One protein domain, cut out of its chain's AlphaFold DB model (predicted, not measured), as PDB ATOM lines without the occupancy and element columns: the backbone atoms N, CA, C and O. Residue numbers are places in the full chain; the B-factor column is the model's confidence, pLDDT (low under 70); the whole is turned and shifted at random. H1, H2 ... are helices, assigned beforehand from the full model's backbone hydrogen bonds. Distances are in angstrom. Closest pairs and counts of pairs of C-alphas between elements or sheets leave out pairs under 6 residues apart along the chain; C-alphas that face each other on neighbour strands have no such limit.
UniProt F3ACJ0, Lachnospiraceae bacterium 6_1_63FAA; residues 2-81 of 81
ATOM      1  N   ALA A   2     109.248 165.280 159.007       60.31
ATOM      2  CA  ALA A   2     110.533 164.815 158.443       60.31
ATOM      3  C   ALA A   2     111.711 165.793 158.667       60.31
ATOM      4  O   ALA A   2     112.829 165.366 158.941       60.31
ATOM      5  N   HIS A   3     111.451 167.104 158.603       59.88
ATOM      6  CA  HIS A   3     112.454 168.149 158.852       59.88
ATOM      7  C   HIS A   3     112.913 168.190 160.322       59.88
ATOM      8  O   HIS A   3     114.105 168.308 160.589       59.88
ATOM      9  N   ASP A   4     111.989 167.995 161.270       60.03
ATOM     10  CA  ASP A   4     112.281 167.995 162.713       60.03
ATOM     11  C   ASP A   4     113.124 166.780 163.137       60.03
ATOM     12  O   ASP A   4     114.035 166.903 163.955       60.03
ATOM     13  N   ILE A   5     112.876 165.608 162.533       63.44
ATOM     14  CA  ILE A   5     113.680 164.395 162.757       63.44
ATOM     15  C   ILE A   5     115.115 164.606 162.245       63.44
ATOM     16  O   ILE A   5     116.071 164.289 162.951       63.44
ATOM     17  N   LEU A   6     115.280 165.226 161.073       66.75
ATOM     18  CA  LEU A   6     116.588 165.587 160.505       66.75
ATOM     19  C   LEU A   6     117.348 166.610 161.368       66.75
ATOM     20  O   LEU A   6     118.552 166.457 161.583       66.75
ATOM     21  N   LEU A   7     116.648 167.614 161.906       74.19
ATOM     22  CA  LEU A   7     117.222 168.612 162.812       74.19
ATOM     23  C   LEU A   7     117.721 167.965 164.112       74.19
ATOM     24  O   LEU A   7     118.853 168.205 164.534       74.19
ATOM     25  N   SER A   8     116.904 167.097 164.716       82.38
ATOM     26  CA  SER A   8     117.284 166.368 165.930       82.38
ATOM     27  C   SER A   8     118.490 165.448 165.699       82.38
ATOM     28  O   SER A   8     119.399 165.419 166.526       82.38
ATOM     29  N   GLY A   9     118.573 164.793 164.534       90.94
ATOM     30  CA  GLY A   9     119.723 163.974 164.148       90.94
ATOM     31  C   GLY A   9     121.022 164.778 164.062       90.94
ATOM     32  O   GLY A   9     122.051 164.336 164.571       90.94
ATOM     33  N   LYS A  10     120.970 165.998 163.505       93.06
ATOM     34  CA  LYS A  10     122.149 166.874 163.440       93.06
ATOM     35  C   LYS A  10     122.611 167.335 164.822       93.06
ATOM     36  O   LYS A  10     123.813 167.384 165.078       93.06
ATOM     37  N   LEU A  11     121.678 167.647 165.723       95.00
ATOM     38  CA  LEU A  11     122.005 168.018 167.103       95.00
ATOM     39  C   LEU A  11     122.645 166.851 167.866       95.00
ATOM     40  O   LEU A  11     123.655 167.051 168.539       95.00
ATOM     41  N   ILE A  12     122.110 165.636 167.717       95.75
ATOM     42  CA  ILE A  12     122.680 164.424 168.324       95.75
ATOM     43  C   ILE A  12     124.109 164.186 167.816       95.75
ATOM     44  O   ILE A  12     125.003 163.942 168.622       95.75
ATOM     45  N   GLU A  13     124.354 164.327 166.509       96.62
ATOM     46  CA  GLU A  13     125.693 164.180 165.922       96.62
ATOM     47  C   GLU A  13     126.696 165.185 166.517       96.62
ATOM     48  O   GLU A  13     127.817 164.811 166.873       96.62
ATOM     49  N   ILE A  14     126.294 166.453 166.669       96.88
ATOM     50  CA  ILE A  14     127.131 167.500 167.276       96.88
ATOM     51  C   ILE A  14     127.452 167.160 168.736       96.88
ATOM     52  O   ILE A  14     128.606 167.304 169.155       96.88
ATOM     53  N   ILE A  15     126.461 166.693 169.504       97.50
ATOM     54  CA  ILE A  15     126.635 166.314 170.912       97.50
ATOM     55  C   ILE A  15     127.600 165.132 171.024       97.50
ATOM     56  O   ILE A  15     128.592 165.226 171.748       97.50
ATOM     57  N   GLU A  16     127.370 164.051 170.281       98.19
ATOM     58  CA  GLU A  16     128.216 162.855 170.338       98.19
ATOM     59  C   GLU A  16     129.643 163.140 169.867       98.19
ATOM     60  O   GLU A  16     130.607 162.748 170.526       98.19
ATOM     61  N   THR A  17     129.807 163.907 168.789       98.31
ATOM     62  CA  THR A  17     131.133 164.322 168.308       98.31
ATOM     63  C   THR A  17     131.868 165.144 169.364       98.31
ATOM     64  O   THR A  17     133.042 164.895 169.646       98.31
ATOM     65  N   SER A  18     131.179 166.097 169.998       98.31
ATOM     66  CA  SER A  18     131.751 166.922 171.066       98.31
ATOM     67  C   SER A  18     132.163 166.082 172.277       98.31
ATOM     68  O   SER A  18     133.276 166.239 172.785       98.31
ATOM     69  N   ARG A  19     131.311 165.142 172.709       98.38
ATOM     70  CA  ARG A  19     131.604 164.236 173.830       98.38
ATOM     71  C   ARG A  19     132.794 163.330 173.527       98.38
ATOM     72  O   ARG A  19     133.702 163.228 174.350       98.38
ATOM     73  N   ASN A  20     132.840 162.736 172.336       98.56
ATOM     74  CA  ASN A  20     133.950 161.882 171.914       98.56
ATOM     75  C   ASN A  20     135.267 162.658 171.817       98.56
ATOM     76  O   ASN A  20     136.308 162.165 172.248       98.56
ATOM     77  N   ASN A  21     135.231 163.898 171.325       98.56
ATOM     78  CA  ASN A  21     136.405 164.766 171.308       98.56
ATOM     79  C   ASN A  21     136.913 165.085 172.716       98.56
ATOM     80  O   ASN A  21     138.121 165.015 172.948       98.56
ATOM     81  N   ALA A  22     136.015 165.388 173.658       98.56
ATOM     82  CA  ALA A  22     136.391 165.629 175.047       98.56
ATOM     83  C   ALA A  22     137.040 164.386 175.677       98.56
ATOM     84  O   ALA A  22     138.127 164.481 176.243       98.56
ATOM     85  N   LEU A  23     136.430 163.207 175.510       98.44
ATOM     86  CA  LEU A  23     136.979 161.945 176.017       98.44
ATOM     87  C   LEU A  23     138.350 161.628 175.413       98.44
ATOM     88  O   LEU A  23     139.263 161.229 176.132       98.44
ATOM     89  N   ARG A  24     138.522 161.858 174.108       98.50
ATOM     90  CA  ARG A  24     139.807 161.673 173.429       98.50
ATOM     91  C   ARG A  24     140.879 162.600 173.994       98.50
ATOM     92  O   ARG A  24     141.975 162.132 174.274       98.50
ATOM     93  N   LYS A  25     140.563 163.879 174.216       98.50
ATOM     94  CA  LYS A  25     141.502 164.849 174.802       98.50
ATOM     95  C   LYS A  25     141.890 164.496 176.235       98.50
ATOM     96  O   LYS A  25     143.065 164.572 176.577       98.50
ATOM     97  N   VAL A  26     140.932 164.043 177.042       97.94
ATOM     98  CA  VAL A  26     141.213 163.523 178.388       97.94
ATOM     99  C   VAL A  26     142.138 162.308 178.312       97.94
ATOM    100  O   VAL A  26     143.119 162.248 179.042       97.94
ATOM    101  N   ASN A  27     141.878 161.360 177.408       97.75
ATOM    102  CA  ASN A  27     142.720 160.174 177.257       97.75
ATOM    103  C   ASN A  27     144.138 160.507 176.757       97.75
ATOM    104  O   ASN A  27     145.102 159.925 177.247       97.75
ATOM    105  N   GLU A  28     144.270 161.454 175.823       98.38
ATOM    106  CA  GLU A  28     145.564 161.984 175.364       98.38
ATOM    107  C   GLU A  28     146.385 162.520 176.553       98.38
ATOM    108  O   GLU A  28     147.545 162.137 176.720       98.38
ATOM    109  N   GLU A  29     145.777 163.331 177.427       98.06
ATOM    110  CA  GLU A  29     146.476 163.889 178.592       98.06
ATOM    111  C   GLU A  29     146.749 162.838 179.678       98.06
ATOM    112  O   GLU A  29     147.814 162.858 180.287       98.06
ATOM    113  N   LEU A  30     145.853 161.867 179.887       96.06
ATOM    114  CA  LEU A  30     146.099 160.759 180.818       96.06
ATOM    115  C   LEU A  30     147.328 159.942 180.405       96.06
ATOM    116  O   LEU A  30     148.183 159.657 181.240       96.06
ATOM    117  N   ILE A  31     147.437 159.586 179.121       96.31
ATOM    118  CA  ILE A  31     148.596 158.852 178.594       96.31
ATOM    119  C   ILE A  31     149.871 159.678 178.771       96.31
ATOM    120  O   ILE A  31     150.875 159.161 179.264       96.31
ATOM    121  N   ARG A  32     149.824 160.965 178.411       97.75
ATOM    122  CA  ARG A  32     150.960 161.878 178.557       97.75
ATOM    123  C   ARG A  32     151.403 162.012 180.012       97.75
ATOM    124  O   ARG A  32     152.595 161.927 180.286       97.75
ATOM    125  N   MET A  33     150.462 162.173 180.939       96.69
ATOM    126  CA  MET A  33     150.727 162.241 182.374       96.69
ATOM    127  C   MET A  33     151.439 160.976 182.864       96.69
ATOM    128  O   MET A  33     152.457 161.082 183.543       96.69
ATOM    129  N   TYR A  34     150.952 159.784 182.502       95.62
ATOM    130  CA  TYR A  34     151.610 158.536 182.902       95.62
ATOM    131  C   TYR A  34     153.030 158.419 182.347       95.62
ATOM    132  O   TYR A  34     153.923 157.967 183.061       95.62
ATOM    133  N   TRP A  35     153.247 158.855 181.105       95.62
ATOM    134  CA  TRP A  35     154.574 158.864 180.498       95.62
ATOM    135  C   TRP A  35     155.535 159.821 181.218       95.62
ATOM    136  O   TRP A  35     156.628 159.406 181.590       95.62
ATOM    137  N   LEU A  36     155.107 161.059 181.495       96.62
ATOM    138  CA  LEU A  36     155.911 162.050 182.224       96.62
ATOM    139  C   LEU A  36     156.273 161.575 183.637       96.62
ATOM    140  O   LEU A  36     157.393 161.777 184.100       96.62
ATOM    141  N   VAL A  37     155.332 160.921 184.322       94.44
ATOM    142  CA  VAL A  37     155.578 160.341 185.649       94.44
ATOM    143  C   VAL A  37     156.593 159.204 185.565       94.44
ATOM    144  O   VAL A  37     157.504 159.153 186.387       94.44
ATOM    145  N   GLY A  38     156.472 158.323 184.571       92.75
ATOM    146  CA  GLY A  38     157.446 157.261 184.317       92.75
ATOM    147  C   GLY A  38     158.848 157.805 184.067       92.75
ATOM    148  O   GLY A  38     159.778 157.437 184.778       92.75
ATOM    149  N   GLU A  39     158.981 158.755 183.138       94.25
ATOM    150  CA  GLU A  39     160.250 159.422 182.823       94.25
ATOM    151  C   GLU A  39     160.894 160.030 184.078       94.25
ATOM    152  O   GLU A  39     162.068 159.773 184.366       94.25
ATOM    153  N   TYR A  40     160.113 160.767 184.872       92.00
ATOM    154  CA  TYR A  40     160.585 161.355 186.123       92.00
ATOM    155  C   TYR A  40     161.063 160.286 187.118       92.00
ATOM    156  O   TYR A  40     162.167 160.386 187.653       92.00
ATOM    157  N   LEU A  41     160.276 159.230 187.343       89.25
ATOM    158  CA  LEU A  41     160.643 158.150 188.264       89.25
ATOM    159  C   LEU A  41     161.899 157.398 187.812       89.25
ATOM    160  O   LEU A  41     162.729 157.043 188.654       89.25
ATOM    161  N   SER A  42     162.067 157.175 186.508       87.69
ATOM    162  CA  SER A  42     163.255 156.525 185.955       87.69
ATOM    163  C   SER A  42     164.498 157.382 186.192       87.69
ATOM    164  O   SER A  42     165.486 156.854 186.710       87.69
ATOM    165  N   ILE A  43     164.425 158.695 185.941       88.12
ATOM    166  CA  ILE A  43     165.507 159.658 186.219       88.12
ATOM    167  C   ILE A  43     165.855 159.701 187.709       88.12
ATOM    168  O   ILE A  43     167.024 159.548 188.068       88.12
ATOM    169  N   GLU A  44     164.866 159.877 188.588       84.50
ATOM    170  CA  GLU A  44     165.118 159.958 190.030       84.50
ATOM    171  C   GLU A  44     165.705 158.652 190.572       84.50
ATOM    172  O   GLU A  44     166.629 158.683 191.378       84.50
ATOM    173  N   SER A  45     165.263 157.495 190.074       78.38
ATOM    174  CA  SER A  45     165.780 156.204 190.537       78.38
ATOM    175  C   SER A  45     167.230 155.907 190.139       78.38
ATOM    176  O   SER A  45     167.838 155.007 190.711       78.38
ATOM    177  N   MET A  46     167.783 156.636 189.164       78.75
ATOM    178  CA  MET A  46     169.201 156.553 188.798       78.75
ATOM    179  C   MET A  46     170.090 157.407 189.710       78.75
ATOM    180  O   MET A  46     171.309 157.227 189.728       78.75
ATOM    181  N   LYS A  47     169.513 158.333 190.486       78.38
ATOM    182  CA  LYS A  47     170.268 159.127 191.456       78.38
ATOM    183  C   LYS A  47     170.543 158.271 192.691       78.38
ATOM    184  O   LYS A  47     169.622 157.745 193.308       78.38
ATOM    185  N   ALA A  48     171.811 158.198 193.097       62.53
ATOM    186  CA  ALA A  48     172.278 157.385 194.229       62.53
ATOM    187  C   ALA A  48     171.603 157.708 195.583       62.53
ATOM    188  O   ALA A  48     171.753 156.959 196.545       62.53
ATOM    189  N   THR A  49     170.862 158.815 195.666       69.88
ATOM    190  CA  THR A  49     170.130 159.270 196.854       69.88
ATOM    191  C   THR A  49     168.880 158.438 197.153       69.88
ATOM    192  O   THR A  49     168.450 158.371 198.304       69.88
ATOM    193  N   PHE A  50     168.276 157.804 196.144       71.00
ATOM    194  CA  PHE A  50     166.981 157.142 196.286       71.00
ATOM    195  C   PHE A  50     167.145 155.619 196.299       71.00
ATOM    196  O   PHE A  50     167.304 154.982 195.265       71.00
ATOM    197  N   GLY A  51     167.120 155.032 197.498       70.88
ATOM    198  CA  GLY A  51     167.170 153.578 197.685       70.88
ATOM    199  C   GLY A  51     165.847 152.862 197.371       70.88
ATOM    200  O   GLY A  51     164.853 153.475 196.980       70.88
ATOM    201  N   ASP A  52     165.804 151.554 197.641       71.31
ATOM    202  CA  ASP A  52     164.714 150.628 197.260       71.31
ATOM    203  C   ASP A  52     163.298 151.024 197.725       71.31
ATOM    204  O   ASP A  52     162.298 150.553 197.175       71.31
ATOM    205  N   LYS A  53     163.189 151.894 198.736       84.31
ATOM    206  CA  LYS A  53     161.913 152.352 199.314       84.31
ATOM    207  C   LYS A  53     161.336 153.604 198.649       84.31
ATOM    208  O   LYS A  53     160.243 154.027 199.016       84.31
ATOM    209  N   TYR A  54     162.024 154.199 197.677       85.81
ATOM    210  CA  TYR A  54     161.583 155.449 197.052       85.81
ATOM    211  C   TYR A  54     160.192 155.341 196.407       85.81
ATOM    212  O   TYR A  54     159.318 156.168 196.664       85.81
ATOM    213  N   ILE A  55     159.944 154.267 195.647       88.62
ATOM    214  CA  ILE A  55     158.644 154.034 194.994       88.62
ATOM    215  C   ILE A  55     157.517 153.845 196.022       88.62
ATOM    216  O   ILE A  55     156.388 154.260 195.768       88.62
ATOM    217  N   ASP A  56     157.808 153.257 197.187       90.19
ATOM    218  CA  ASP A  56     156.818 153.116 198.261       90.19
ATOM    219  C   ASP A  56     156.398 154.465 198.818       90.19
ATOM    220  O   ASP A  56     155.202 154.744 198.908       90.19
ATOM    221  N   MET A  57     157.388 155.294 199.152       91.06
ATOM    222  CA  MET A  57     157.180 156.621 199.720       91.06
ATOM    223  C   MET A  57     156.346 157.492 198.780       91.06
ATOM    224  O   MET A  57     155.275 157.949 199.171       91.06
ATOM    225  N   ILE A  58     156.758 157.608 197.514       92.06
ATOM    226  CA  ILE A  58     156.039 158.410 196.518       92.06
ATOM    227  C   ILE A  58     154.634 157.858 196.262       92.06
ATOM    228  O   ILE A  58     153.679 158.626 196.162       92.06
ATOM    229  N   SER A  59     154.461 156.532 196.200       93.38
ATOM    230  CA  SER A  59     153.121 155.961 196.018       93.38
ATOM    231  C   SER A  59     152.177 156.316 197.165       93.38
ATOM    232  O   SER A  59     150.998 156.570 196.926       93.38
ATOM    233  N   LYS A  60     152.687 156.366 198.401       94.69
ATOM    234  CA  LYS A  60     151.903 156.743 199.574       94.69
ATOM    235  C   LYS A  60     151.540 158.227 199.532       94.69
ATOM    236  O   LYS A  60     150.363 158.549 199.653       94.69
ATOM    237  N   GLU A  61     152.515 159.095 199.276       95.19
ATOM    238  CA  GLU A  61     152.296 160.544 199.173       95.19
ATOM    239  C   GLU A  61     151.275 160.895 198.080       95.19
ATOM    240  O   GLU A  61     150.359 161.680 198.318       95.19
ATOM    241  N   ILE A  62     151.358 160.268 196.899       95.06
ATOM    242  CA  ILE A  62     150.394 160.506 195.813       95.06
ATOM    243  C   ILE A  62     148.978 160.082 196.222       95.06
ATOM    244  O   ILE A  62     148.022 160.797 195.932       95.06
ATOM    245  N   GLN A  63     148.817 158.936 196.890       95.44
ATOM    246  CA  GLN A  63     147.498 158.465 197.330       95.44
ATOM    247  C   GLN A  63     146.907 159.330 198.454       95.44
ATOM    248  O   GLN A  63     145.688 159.492 198.510       95.44
ATOM    249  N   GLU A  64     147.748 159.894 199.323       96.69
ATOM    250  CA  GLU A  64     147.332 160.836 200.369       96.69
ATOM    251  C   GLU A  64     146.899 162.183 199.775       96.69
ATOM    252  O   GLU A  64     145.853 162.711 200.150       96.69
ATOM    253  N   MET A  65     147.660 162.712 198.811       97.50
ATOM    254  CA  MET A  65     147.360 163.992 198.158       97.50
ATOM    255  C   MET A  65     146.193 163.912 197.172       97.50
ATOM    256  O   MET A  65     145.454 164.885 197.009       97.50
ATOM    257  N   PHE A  66     146.001 162.761 196.526       95.38
ATOM    258  CA  PHE A  66     144.944 162.539 195.540       95.38
ATOM    259  C   PHE A  66     144.132 161.277 195.872       95.38
ATOM    260  O   PHE A  66     144.256 160.253 195.187       95.38
ATOM    261  N   PRO A  67     143.262 161.325 196.900       94.50
ATOM    262  CA  PRO A  67     142.467 160.171 197.301       94.50
ATOM    263  C   PRO A  67     141.634 159.607 196.144       94.50
ATOM    264  O   PRO A  67     140.878 160.319 195.483       94.50
ATOM    265  N   GLY A  68     141.762 158.301 195.900       92.56
ATOM    266  CA  GLY A  68     141.023 157.602 194.844       92.56
ATOM    267  C   GLY A  68     141.661 157.666 193.450       92.56
ATOM    268  O   GLY A  68     141.104 157.077 192.515       92.56
ATOM    269  N   ILE A  69     142.827 158.307 193.293       94.38
ATOM    270  CA  ILE A  69     143.555 158.302 192.022       94.38
ATOM    271  C   ILE A  69     144.016 156.880 191.670       94.38
ATOM    272  O   ILE A  69     144.688 156.181 192.436       94.38
ATOM    273  N   ARG A  70     143.625 156.412 190.483       91.88
ATOM    274  CA  ARG A  70     143.914 155.048 190.021       91.88
ATOM    275  C   ARG A  70     145.250 155.000 189.293       91.88
ATOM    276  O   ARG A  70     145.639 155.959 188.648       91.88
ATOM    277  N   GLY A  71     145.938 153.863 189.370       91.94
ATOM    278  CA  GLY A  71     147.195 153.644 188.644       91.94
ATOM    279  C   GLY A  71     148.455 154.154 189.349       91.94
ATOM    280  O   GLY A  71     149.539 153.741 188.966       91.94
ATOM    281  N   PHE A  72     148.340 154.934 190.428       95.06
ATOM    282  CA  PHE A  72     149.484 155.473 191.185       95.06
ATOM    283  C   PHE A  72     149.751 154.736 192.506       95.06
ATOM    284  O   PHE A  72     150.187 155.323 193.491       95.06
ATOM    285  N   ASN A  73     149.459 153.438 192.556       93.12
ATOM    286  CA  ASN A  73     149.934 152.580 193.646       93.12
ATOM    287  C   ASN A  73     151.352 152.075 193.335       93.12
ATOM    288  O   ASN A  73     151.798 152.172 192.192       93.12
ATOM    289  N   ARG A  74     152.044 151.473 194.317       91.81
ATOM    290  CA  ARG A  74     153.416 150.952 194.145       91.81
ATOM    291  C   ARG A  74     153.598 150.157 192.845       91.81
ATOM    292  O   ARG A  74     154.552 150.380 192.107       91.81
ATOM    293  N   ARG A  75     152.671 149.239 192.544       92.25
ATOM    294  CA  ARG A  75     152.729 148.392 191.341       92.25
ATOM    295  C   ARG A  75     152.528 149.196 190.059       92.25
ATOM    296  O   ARG A  75     153.156 148.885 189.055       92.25
ATOM    297  N   GLY A  76     151.634 150.175 190.080       93.62
ATOM    298  CA  GLY A  76     151.383 151.061 188.952       93.62
ATOM    299  C   GLY A  76     152.595 151.930 188.639       93.62
ATOM    300  O   GLY A  76     153.068 151.893 187.510       93.62
ATOM    301  N   LEU A  77     153.176 152.582 189.650       92.56
ATOM    302  CA  LEU A  77     154.399 153.374 189.489       92.56
ATOM    303  C   LEU A  77     155.579 152.528 188.994       92.56
ATOM    304  O   LEU A  77     156.306 152.946 188.100       92.56
ATOM    305  N   TYR A  78     155.735 151.304 189.508       88.62
ATOM    306  CA  TYR A  78     156.795 150.395 189.057       88.62
ATOM    307  C   TYR A  78     156.663 149.984 187.582       88.62
ATOM    308  O   TYR A  78     157.652 149.624 186.966       88.62
ATOM    309  N   ARG A  79     155.451 150.007 187.013       89.00
ATOM    310  CA  ARG A  79     155.219 149.728 185.584       89.00
ATOM    311  C   ARG A  79     155.415 150.952 184.691       89.00
ATOM    312  O   ARG A  79     155.428 150.794 183.477       89.00
ATOM    313  N   MET A  80     155.459 152.146 185.283       90.88
ATOM    314  CA  MET A  80     155.717 153.399 184.572       90.88
ATOM    315  C   MET A  80     157.220 153.675 184.455       90.88
ATOM    316  O   MET A  80     157.628 154.256 183.455       90.88
ATOM    317  N   LYS A  81     158.002 153.278 185.470       73.44
ATOM    318  CA  LYS A  81     159.472 153.306 185.471       73.44
ATOM    319  C   LYS A  81     160.050 152.335 184.436       73.44
ATOM    320  O   LYS A  81     161.038 152.720 183.767       73.44
TER     321      LYS A  81
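What this domain is: This is residues 2 to 81 of the 81 residues of a protein of Lachnospiraceae bacterium 6_1_63FAA (UniProt F3ACJ0). One very long helix, H1, sticks far out as an arm with its residues 2 to 33, and beyond its last residues the chain folds back into a small head of two short helices, H2 and H3. H3 stands crosswise between H2 and the later part of H1 and touches both, while H2 runs back in the direction from which H1 came. The printed part has 80 residues with three named helices, in the order H1, H2, H3, and no named strand; the class is all helix. The whole is extended, with a radius of gyration of the C-alphas of 20.6 A, and spans 71 by 23 by 16 A, its length made by H1.

How they stand to each other: H1, residues 2 to 46, is the longest helix, and its residues 2 to 33 stand free. H3, residues 74 to 80, touches H1, and H1 touches H3 with residues 34 to 41 alone; the closest C-alphas are those of Gly 38 and Met 80, 4.2 A apart. Their lines are about perpendicular, at 80 degrees. H2, residues 54 to 65, touches H3 with residues 55 to 59 alone, and the closest C-alphas, those of Ser 59 and Arg 74, are 5.4 A apart. The lines of H2 and H3 are about perpendicular, at 75 degrees. H1 and H2 are close but not clearly touching, with the C-alphas of Ser 45 and Tyr 54 the closest at 7.8 A. They run opposite ways at a steep tilt of 39 degrees. In H1, H2 and H3 every O i to N i+4 pair is within hydrogen-bond range.

Where its parts are: H1 runs from Ala 2, with its C-alpha at (110.533, 164.815, 158.443), to Met 46, with its C-alpha at (169.201, 156.553, 188.798), and measures 66.6 A from first to last C-alpha. H2 runs from Tyr 54 to Met 65 and measures 16.6 A. H3 runs from Arg 74 to Met 80, a length of 10.1 A, and its last C-alpha is at (155.717, 153.399, 184.572).

The domain as a whole: The two C-alphas farthest apart are those of Ala 2 and Ala 48, at 71.8 A. The printed part has no cut, and Lys 81 is the chain's last residue. The links from H1 to H2, 7 residues, and from H2 to H3, 8 residues, are short. Residues 46 to 53 and 64 to 70 stand free. The mean pLDDT of the printed part is 89.4, and the model's confidence is under 70 at residues 2 to 6 and 48 to 49.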